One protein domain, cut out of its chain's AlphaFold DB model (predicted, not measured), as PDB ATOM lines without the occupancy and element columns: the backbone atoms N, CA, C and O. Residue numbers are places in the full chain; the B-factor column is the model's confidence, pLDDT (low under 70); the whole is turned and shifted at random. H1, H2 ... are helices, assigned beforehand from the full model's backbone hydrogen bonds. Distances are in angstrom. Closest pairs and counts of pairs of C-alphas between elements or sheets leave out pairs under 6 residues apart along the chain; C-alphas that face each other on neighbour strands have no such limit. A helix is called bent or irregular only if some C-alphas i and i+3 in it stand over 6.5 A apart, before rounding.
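AT A GLANCE: This is residues 94 to 154 of the 154 residues of the protein "Helix-turn-helix domain protein" of Sebaldella termitidis (strain ATCC 33386 / NCTC 11300) (UniProt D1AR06). One long straight helix, H3, makes the length of this model, and a shorter helix, H1, crosses its middle on a steep slant, packing on it with residues 111 to 115 alone. The short helix H2 and the turn after it lead the chain from H1 back to the beginning of H3; residues 125 to 130, of which 129 and 130 belong to H3, stick out at one end and residues 149 to 154, of which 149 to 152 belong to H3, at the other. The printed part has 61 residues with three named helices, H1, H2 and H3 in that order, and no named strand; the class is all helix. It is only just loose, close to compact, with a radius of gyration of the C-alphas of 13.0 A, and its outline is a rod of 42 by 21 by 19 A.

HOW THE PARTS SIT: Start at Glu 94 and read through residues 94 to 104, which hold no named helix, to H1, residues 105 to 117. One residue further on, after a tight link, is H2, residues 119 to 123; H1 and H2 meet only through their link. Another tight link, of 5 residues, leads to H3, residues 129 to 152. Look at C-alphas 115 and 139: H1 and H3 touch there, and those of Ile 115 and Leu 139 are their closest, 6.6 A apart. H1 touches H3 with residues 111 to 115 alone, and H3 touches H1 with residues 136 to 143 alone. The two run opposite ways at a steep tilt of 50 degrees, with their centres 11.0 A apart. H2 and H3 are close but not clearly touching; their closest C-alphas, those of Phe 122 and Lys 132, are 6.3 A apart. In H1, H2 and H3 every O i to N i+4 pair is within hydrogen-bond range.

IN THESE COORDINATES: Find C-alpha 105 at (22.943, 15.649, 4.960); from there H1 runs 18.8 A to C-alpha 117 at (38.135, 26.328, 2.059). H2 follows from Asn 119 to Asn 123. Then find C-alpha 129 at (29.229, 40.435, -4.071), where H3 begins; it runs 35.2 A, with y falling, to C-alpha 152 at (30.645, 6.510, -13.245). None of the helices is bent.

THE WHOLE: The two C-alphas farthest apart are those of Thr 126 and Lys 154, at 43.0 A. Without the stretches that stand free, residues 125 to 130 and 149 to 154, the body spans 33 by 19 by 18 A. The printed part has no cut, and neither link between helices is long. In the B-factor column the mean pLDDT of the printed part is 76.5; look for values under 70 at residues 94 to 103, residue 129 and residues 152 to 154, the last being the chain's last residue.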
ATOM      1  N   GLU A  94      19.379  26.181  -4.083       52.09
ATOM      2  CA  GLU A  94      18.889  24.832  -3.893       52.09
ATOM      3  C   GLU A  94      20.038  23.923  -4.335       52.09
ATOM      4  O   GLU A  94      20.417  23.890  -5.503       52.09
ATOM      5  N   MET A  95      20.673  23.255  -3.372       54.16
ATOM      6  CA  MET A  95      21.765  22.321  -3.626       54.16
ATOM      7  C   MET A  95      21.158  21.068  -4.259       54.16
ATOM      8  O   MET A  95      20.939  20.033  -3.613       54.16
ATOM      9  N   VAL A  96      20.750  21.222  -5.513       49.12
ATOM     10  CA  VAL A  96      20.148  20.205  -6.348       49.12
ATOM     11  C   VAL A  96      21.299  19.541  -7.084       49.12
ATOM     12  O   VAL A  96      22.013  20.170  -7.859       49.12
ATOM     13  N   SER A  97      21.511  18.249  -6.830       51.66
ATOM     14  CA  SER A  97      22.388  17.451  -7.684       51.66
ATOM     15  C   SER A  97      21.845  17.499  -9.124       51.66
ATOM     16  O   SER A  97      20.633  17.651  -9.290       51.66
ATOM     17  N   PRO A  98      22.659  17.252 -10.157       47.81
ATOM     18  CA  PRO A  98      22.258  17.401 -11.559       47.81
ATOM     19  C   PRO A  98      21.062  16.528 -11.964       47.81
ATOM     20  O   PRO A  98      20.434  16.771 -12.984       47.81
ATOM     21  N   ASN A  99      20.685  15.552 -11.134       53.09
ATOM     22  CA  ASN A  99      19.502  14.717 -11.326       53.09
ATOM     23  C   ASN A  99      18.229  15.282 -10.662       53.09
ATOM     24  O   ASN A  99      17.309  14.517 -10.375       53.09
ATOM     25  N   GLY A 100      18.189  16.566 -10.293       56.00
ATOM     26  CA  GLY A 100      17.034  17.158  -9.603       56.00
ATOM     27  C   GLY A 100      16.888  16.732  -8.129       56.00
ATOM     28  O   GLY A 100      15.915  17.078  -7.464       56.00
ATOM     29  N   LYS A 101      17.836  15.947  -7.595       62.09
ATOM     30  CA  LYS A 101      17.785  15.406  -6.224       62.09
ATOM     31  C   LYS A 101      18.518  16.311  -5.240       62.09
ATOM     32  O   LYS A 101      19.692  16.610  -5.443       62.09
ATOM     33  N   LYS A 102      17.853  16.664  -4.137       66.19
ATOM     34  CA  LYS A 102      18.458  17.389  -3.006       66.19
ATOM     35  C   LYS A 102      19.668  16.622  -2.461       66.19
ATOM     36  O   LYS A 102      19.566  15.415  -2.230       66.19
ATOM     37  N   LEU A 103      20.780  17.320  -2.215       69.81
ATOM     38  CA  LEU A 103      21.949  16.734  -1.547       69.81
ATOM     39  C   LEU A 103      21.556  16.121  -0.195       69.81
ATOM     40  O   LEU A 103      20.799  16.718   0.577       69.81
ATOM     41  N   SER A 104      22.100  14.947   0.127       78.44
ATOM     42  CA  SER A 104      21.947  14.337   1.453       78.44
ATOM     43  C   SER A 104      22.631  15.177   2.543       78.44
ATOM     44  O   SER A 104      23.497  16.006   2.261       78.44
ATOM     45  N   LYS A 105      22.301  14.946   3.825       76.06
ATOM     46  CA  LYS A 105      22.943  15.649   4.960       76.06
ATOM     47  C   LYS A 105      24.476  15.564   4.901       76.06
ATOM     48  O   LYS A 105      25.147  16.554   5.168       76.06
ATOM     49  N   ARG A 106      25.008  14.401   4.515       77.50
ATOM     50  CA  ARG A 106      26.450  14.163   4.377       77.50
ATOM     51  C   ARG A 106      27.054  14.944   3.212       77.50
ATOM     52  O   ARG A 106      28.116  15.527   3.370       77.50
ATOM     53  N   GLU A 107      26.384  14.979   2.063       78.56
ATOM     54  CA  GLU A 107      26.867  15.730   0.895       78.56
ATOM     55  C   GLU A 107      26.824  17.241   1.127       78.56
ATOM     56  O   GLU A 107      27.746  17.932   0.715       78.56
ATOM     57  N   ARG A 108      25.822  17.742   1.862       79.62
ATOM     58  CA  ARG A 108      25.777  19.149   2.285       79.62
ATOM     59  C   ARG A 108      26.951  19.519   3.190       79.62
ATOM     60  O   ARG A 108      27.548  20.566   2.995       79.62
ATOM     61  N   MET A 109      27.309  18.662   4.150       79.25
ATOM     62  CA  MET A 109      28.491  18.902   4.991       79.25
ATOM     63  C   MET A 109      29.777  18.945   4.159       79.25
ATOM     64  O   MET A 109      30.561  19.870   4.317       79.25
ATOM     65  N   GLN A 110      29.954  18.002   3.228       84.00
ATOM     66  CA  GLN A 110      31.129  17.964   2.346       84.00
ATOM     67  C   GLN A 110      31.223  19.203   1.451       84.00
ATOM     68  O   GLN A 110      32.297  19.769   1.286       84.00
ATOM     69  N   LEU A 111      30.099  19.649   0.894       84.50
ATOM     70  CA  LEU A 111      30.063  20.873   0.107       84.50
ATOM     71  C   LEU A 111      30.390  22.108   0.958       84.50
ATOM     72  O   LEU A 111      31.136  22.975   0.516       84.50
ATOM     73  N   ASN A 112      29.875  22.178   2.187       79.38
ATOM     74  CA  ASN A 112      30.176  23.276   3.103       79.38
ATOM     75  C   ASN A 112      31.662  23.332   3.471       79.38
ATOM     76  O   ASN A 112      32.203  24.425   3.593       79.38
ATOM     77  N   GLU A 113      32.329  22.186   3.620       86.31
ATOM     78  CA  GLU A 113      33.785  22.134   3.801       86.31
ATOM     79  C   GLU A 113      34.522  22.679   2.568       86.31
ATOM     80  O   GLU A 113      35.437  23.492   2.710       86.31
ATOM     81  N   VAL A 114      34.086  22.308   1.356       86.06
ATOM     82  CA  VAL A 114      34.663  22.816   0.098       86.06
ATOM     83  C   VAL A 114      34.492  24.332  -0.012       86.06
ATOM     84  O   VAL A 114      35.465  25.039  -0.254       86.06
ATOM     85  N   ILE A 115      33.292  24.860   0.233       84.56
ATOM     86  CA  ILE A 115      33.046  26.311   0.225       84.56
ATOM     87  C   ILE A 115      33.816  27.004   1.359       84.56
ATOM     88  O   ILE A 115      34.365  28.087   1.170       84.56
ATOM     89  N   GLY A 116      33.915  26.368   2.530       81.00
ATOM     90  CA  GLY A 116      34.683  26.865   3.671       81.00
ATOM     91  C   GLY A 116      36.176  27.011   3.378       81.00
ATOM     92  O   GLY A 116      36.811  27.914   3.920       81.00
ATOM     93  N   SER A 117      36.733  26.196   2.476       84.19
ATOM     94  CA  SER A 117      38.135  26.328   2.059       84.19
ATOM     95  C   SER A 117      38.439  27.674   1.379       84.19
ATOM     96  O   SER A 117      39.558  28.172   1.475       84.19
ATOM     97  N   ALA A 118      37.429  28.320   0.785       85.62
ATOM     98  CA  ALA A 118      37.534  29.633   0.151       85.62
ATOM     99  C   ALA A 118      37.186  30.809   1.092       85.62
ATOM    100  O   ALA A 118      36.931  31.920   0.632       85.62
ATOM    101  N   ASN A 119      37.191  30.612   2.418       83.69
ATOM    102  CA  ASN A 119      36.839  31.660   3.388       83.69
ATOM    103  C   ASN A 119      37.645  32.962   3.234       83.69
ATOM    104  O   ASN A 119      37.079  34.034   3.426       83.69
ATOM    105  N   TYR A 120      38.925  32.891   2.854       84.75
ATOM    106  CA  TYR A 120      39.746  34.085   2.615       84.75
ATOM    107  C   TYR A 120      39.169  34.986   1.516       84.75
ATOM    108  O   TYR A 120      39.118  36.195   1.700       84.75
ATOM    109  N   PHE A 121      38.659  34.402   0.428       86.25
ATOM    110  CA  PHE A 121      38.023  35.142  -0.665       86.25
ATOM    111  C   PHE A 121      36.709  35.799  -0.224       86.25
ATOM    112  O   PHE A 121      36.410  36.937  -0.572       86.25
ATOM    113  N   PHE A 122      35.918  35.103   0.597       80.56
ATOM    114  CA  PHE A 122      34.649  35.645   1.089       80.56
ATOM    115  C   PHE A 122      34.826  36.776   2.105       80.56
ATOM    116  O   PHE A 122      33.997  37.689   2.145       80.56
ATOM    117  N   ASN A 123      35.899  36.724   2.895       83.00
ATOM    118  CA  ASN A 123      36.228  37.736   3.897       83.00
ATOM    119  C   ASN A 123      36.929  38.969   3.311       83.00
ATOM    120  O   ASN A 123      37.073  39.962   4.016       83.00
ATOM    121  N   ASP A 124      37.357  38.917   2.051       85.38
ATOM    122  CA  ASP A 124      37.992  40.046   1.383       85.38
ATOM    123  C   ASP A 124      36.955  41.133   1.054       85.38
ATOM    124  O   ASP A 124      35.978  40.888   0.344       85.38
ATOM    125  N   GLU A 125      37.140  42.337   1.598       80.62
ATOM    126  CA  GLU A 125      36.254  43.485   1.367       80.62
ATOM    127  C   GLU A 125      36.412  44.092  -0.036       80.62
ATOM    128  O   GLU A 125      35.525  44.816  -0.485       80.62
ATOM    129  N   THR A 126      37.514  43.798  -0.735       85.75
ATOM    130  CA  THR A 126      37.786  44.295  -2.095       85.75
ATOM    131  C   THR A 126      37.072  43.490  -3.177       85.75
ATOM    132  O   THR A 126      36.903  43.975  -4.295       85.75
ATOM    133  N   VAL A 127      36.624  42.280  -2.839       80.44
ATOM    134  CA  VAL A 127      35.873  41.407  -3.738       80.44
ATOM    135  C   VAL A 127      34.395  41.767  -3.670       80.44
ATOM    136  O   VAL A 127      33.784  41.773  -2.592       80.44
ATOM    137  N   ASP A 128      33.816  42.034  -4.836       83.25
ATOM    138  CA  ASP A 128      32.404  42.359  -4.943       83.25
ATOM    139  C   ASP A 128      31.493  41.158  -4.618       83.25
ATOM    140  O   ASP A 128      31.910  40.008  -4.453       83.25
ATOM    141  N   PHE A 129      30.207  41.450  -4.444       69.38
ATOM    142  CA  PHE A 129      29.229  40.435  -4.071       69.38
ATOM    143  C   PHE A 129      28.930  39.445  -5.208       69.38
ATOM    144  O   PHE A 129      28.711  38.265  -4.937       69.38
ATOM    145  N   GLU A 130      28.935  39.908  -6.456       78.44
ATOM    146  CA  GLU A 130      28.629  39.097  -7.637       78.44
ATOM    147  C   GLU A 130      29.711  38.031  -7.856       78.44
ATOM    148  O   GLU A 130      29.414  36.866  -8.118       78.44
ATOM    149  N   ASP A 131      30.971  38.394  -7.653       81.19
ATOM    150  CA  ASP A 131      32.116  37.498  -7.770       81.19
ATOM    151  C   ASP A 131      32.158  36.462  -6.640       81.19
ATOM    152  O   ASP A 131      32.505  35.298  -6.864       81.19
ATOM    153  N   LYS A 132      31.714  36.831  -5.431       82.56
ATOM    154  CA  LYS A 132      31.486  35.873  -4.334       82.56
ATOM    155  C   LYS A 132      30.399  34.865  -4.683       82.56
ATOM    156  O   LYS A 132      30.578  33.672  -4.437       82.56
ATOM    157  N   GLU A 133      29.299  35.310  -5.278       77.56
ATOM    158  CA  GLU A 133      28.226  34.420  -5.717       77.56
ATOM    159  C   GLU A 133      28.696  33.468  -6.827       77.56
ATOM    160  O   GLU A 133      28.514  32.253  -6.712       77.56
ATOM    161  N   LYS A 134      29.399  33.990  -7.841       83.06
ATOM    162  CA  LYS A 134      30.002  33.182  -8.912       83.06
ATOM    163  C   LYS A 134      30.905  32.093  -8.351       83.06
ATOM    164  O   LYS A 134      30.764  30.938  -8.743       83.06
ATOM    165  N   LEU A 135      31.778  32.421  -7.394       84.75
ATOM    166  CA  LEU A 135      32.664  31.427  -6.792       84.75
ATOM    167  C   LEU A 135      31.886  30.313  -6.076       84.75
ATOM    168  O   LEU A 135      32.240  29.142  -6.209       84.75
ATOM    169  N   ILE A 136      30.819  30.648  -5.341       81.00
ATOM    170  CA  ILE A 136      29.964  29.644  -4.686       81.00
ATOM    171  C   ILE A 136      29.358  28.697  -5.726       81.00
ATOM    172  O   ILE A 136      29.408  27.478  -5.538       81.00
ATOM    173  N   LEU A 137      28.834  29.241  -6.826       79.75
ATOM    174  CA  LEU A 137      28.253  28.454  -7.915       79.75
ATOM    175  C   LEU A 137      29.296  27.542  -8.564       79.75
ATOM    176  O   LEU A 137      29.064  26.341  -8.687       79.75
ATOM    177  N   THR A 138      30.481  28.068  -8.884       84.62
ATOM    178  CA  THR A 138      31.562  27.276  -9.485       84.62
ATOM    179  C   THR A 138      32.025  26.152  -8.555       84.62
ATOM    180  O   THR A 138      32.218  25.020  -8.994       84.62
ATOM    181  N   LEU A 139      32.172  26.418  -7.251       85.44
ATOM    182  CA  LEU A 139      32.541  25.388  -6.272       85.44
ATOM    183  C   LEU A 139      31.462  24.306  -6.141       85.44
ATOM    184  O   LEU A 139      31.788  23.123  -6.009       85.44
ATOM    185  N   HIS A 140      30.186  24.691  -6.204       81.06
ATOM    186  CA  HIS A 140      29.066  23.756  -6.203       81.06
ATOM    187  C   HIS A 140      29.053  22.863  -7.452       81.06
ATOM    188  O   HIS A 140      28.949  21.639  -7.327       81.06
ATOM    189  N   GLU A 141      29.225  23.447  -8.639       81.88
ATOM    190  CA  GLU A 141      29.309  22.717  -9.909       81.88
ATOM    191  C   GLU A 141      30.489  21.739  -9.921       81.88
ATOM    192  O   GLU A 141      30.312  20.549 -10.191       81.88
ATOM    193  N   LEU A 142      31.680  22.197  -9.524       86.44
ATOM    194  CA  LEU A 142      32.874  21.352  -9.432       86.44
ATOM    195  C   LEU A 142      32.683  20.188  -8.452       86.44
ATOM    196  O   LEU A 142      33.097  19.058  -8.734       86.44
ATOM    197  N   PHE A 143      32.046  20.440  -7.306       86.75
ATOM    198  CA  PHE A 143      31.727  19.400  -6.333       86.75
ATOM    199  C   PHE A 143      30.795  18.345  -6.936       86.75
ATOM    200  O   PHE A 143      31.056  17.141  -6.831       86.75
ATOM    201  N   ILE A 144      29.727  18.785  -7.599       82.06
ATOM    202  CA  ILE A 144      28.782  17.913  -8.295       82.06
ATOM    203  C   ILE A 144      29.497  17.052  -9.343       82.06
ATOM    204  O   ILE A 144      29.335  15.825  -9.354       82.06
ATOM    205  N   ASP A 145      30.322  17.668 -10.183       83.88
ATOM    206  CA  ASP A 145      31.052  16.989 -11.248       83.88
ATOM    207  C   ASP A 145      31.999  15.927 -10.695       83.88
ATOM    208  O   ASP A 145      32.046  14.795 -11.194       83.88
ATOM    209  N   ALA A 146      32.715  16.246  -9.616       85.81
ATOM    210  CA  ALA A 146      33.575  15.293  -8.928       85.81
ATOM    211  C   ALA A 146      32.775  14.095  -8.382       85.81
ATOM    212  O   ALA A 146      33.198  12.941  -8.518       85.81
ATOM    213  N   LYS A 147      31.589  14.332  -7.803       83.75
ATOM    214  CA  LYS A 147      30.710  13.261  -7.305       83.75
ATOM    215  C   LYS A 147      30.186  12.377  -8.434       83.75
ATOM    216  O   LYS A 147      30.121  11.162  -8.248       83.75
ATOM    217  N   ASN A 148      29.848  12.952  -9.585       79.44
ATOM    218  CA  ASN A 148      29.381  12.200 -10.750       79.44
ATOM    219  C   ASN A 148      30.488  11.330 -11.345       79.44
ATOM    220  O   ASN A 148      30.277  10.134 -11.533       79.44
ATOM    221  N   LYS A 149      31.688  11.889 -11.540       81.69
ATOM    222  CA  LYS A 149      32.860  11.142 -12.033       81.69
ATOM    223  C   LYS A 149      33.214   9.951 -11.140       81.69
ATOM    224  O   LYS A 149      33.648   8.916 -11.630       81.69
ATOM    225  N   ASN A 150      33.010  10.066  -9.828       78.31
ATOM    226  CA  ASN A 150      33.241   8.963  -8.892       78.31
ATOM    227  C   ASN A 150      32.128   7.902  -8.901       78.31
ATOM    228  O   ASN A 150      32.380   6.768  -8.500       78.31
ATOM    229  N   LYS A 151      30.913   8.247  -9.344       73.44
ATOM    230  CA  LYS A 151      29.819   7.283  -9.543       73.44
ATOM    231  C   LYS A 151      29.959   6.522 -10.859       73.44
ATOM    232  O   LYS A 151      29.622   5.354 -10.875       73.44
ATOM    233  N   THR A 152      30.457   7.155 -11.927       62.12
ATOM    234  CA  THR A 152      30.645   6.510 -13.245       62.12
ATOM    235  C   THR A 152      31.887   5.621 -13.328       62.12
ATOM    236  O   THR A 152      31.975   4.781 -14.214       62.12
ATOM    237  N   LYS A 153      32.854   5.807 -12.421       60.09
ATOM    238  CA  LYS A 153      34.031   4.933 -12.259       60.09
ATOM    239  C   LYS A 153      33.758   3.670 -11.427       60.09
ATOM    240  O   LYS A 153      34.659   2.843 -11.302       60.09
ATOM    241  N   LYS A 154      32.584   3.574 -10.801       48.94
ATOM    242  CA  LYS A 154      32.140   2.437  -9.989       48.94
ATOM    243  C   LYS A 154      31.184   1.573 -10.791       48.94
ATOM    244  O   LYS A 154      31.230   0.349 -10.565       48.94
TER     245      LYS A 154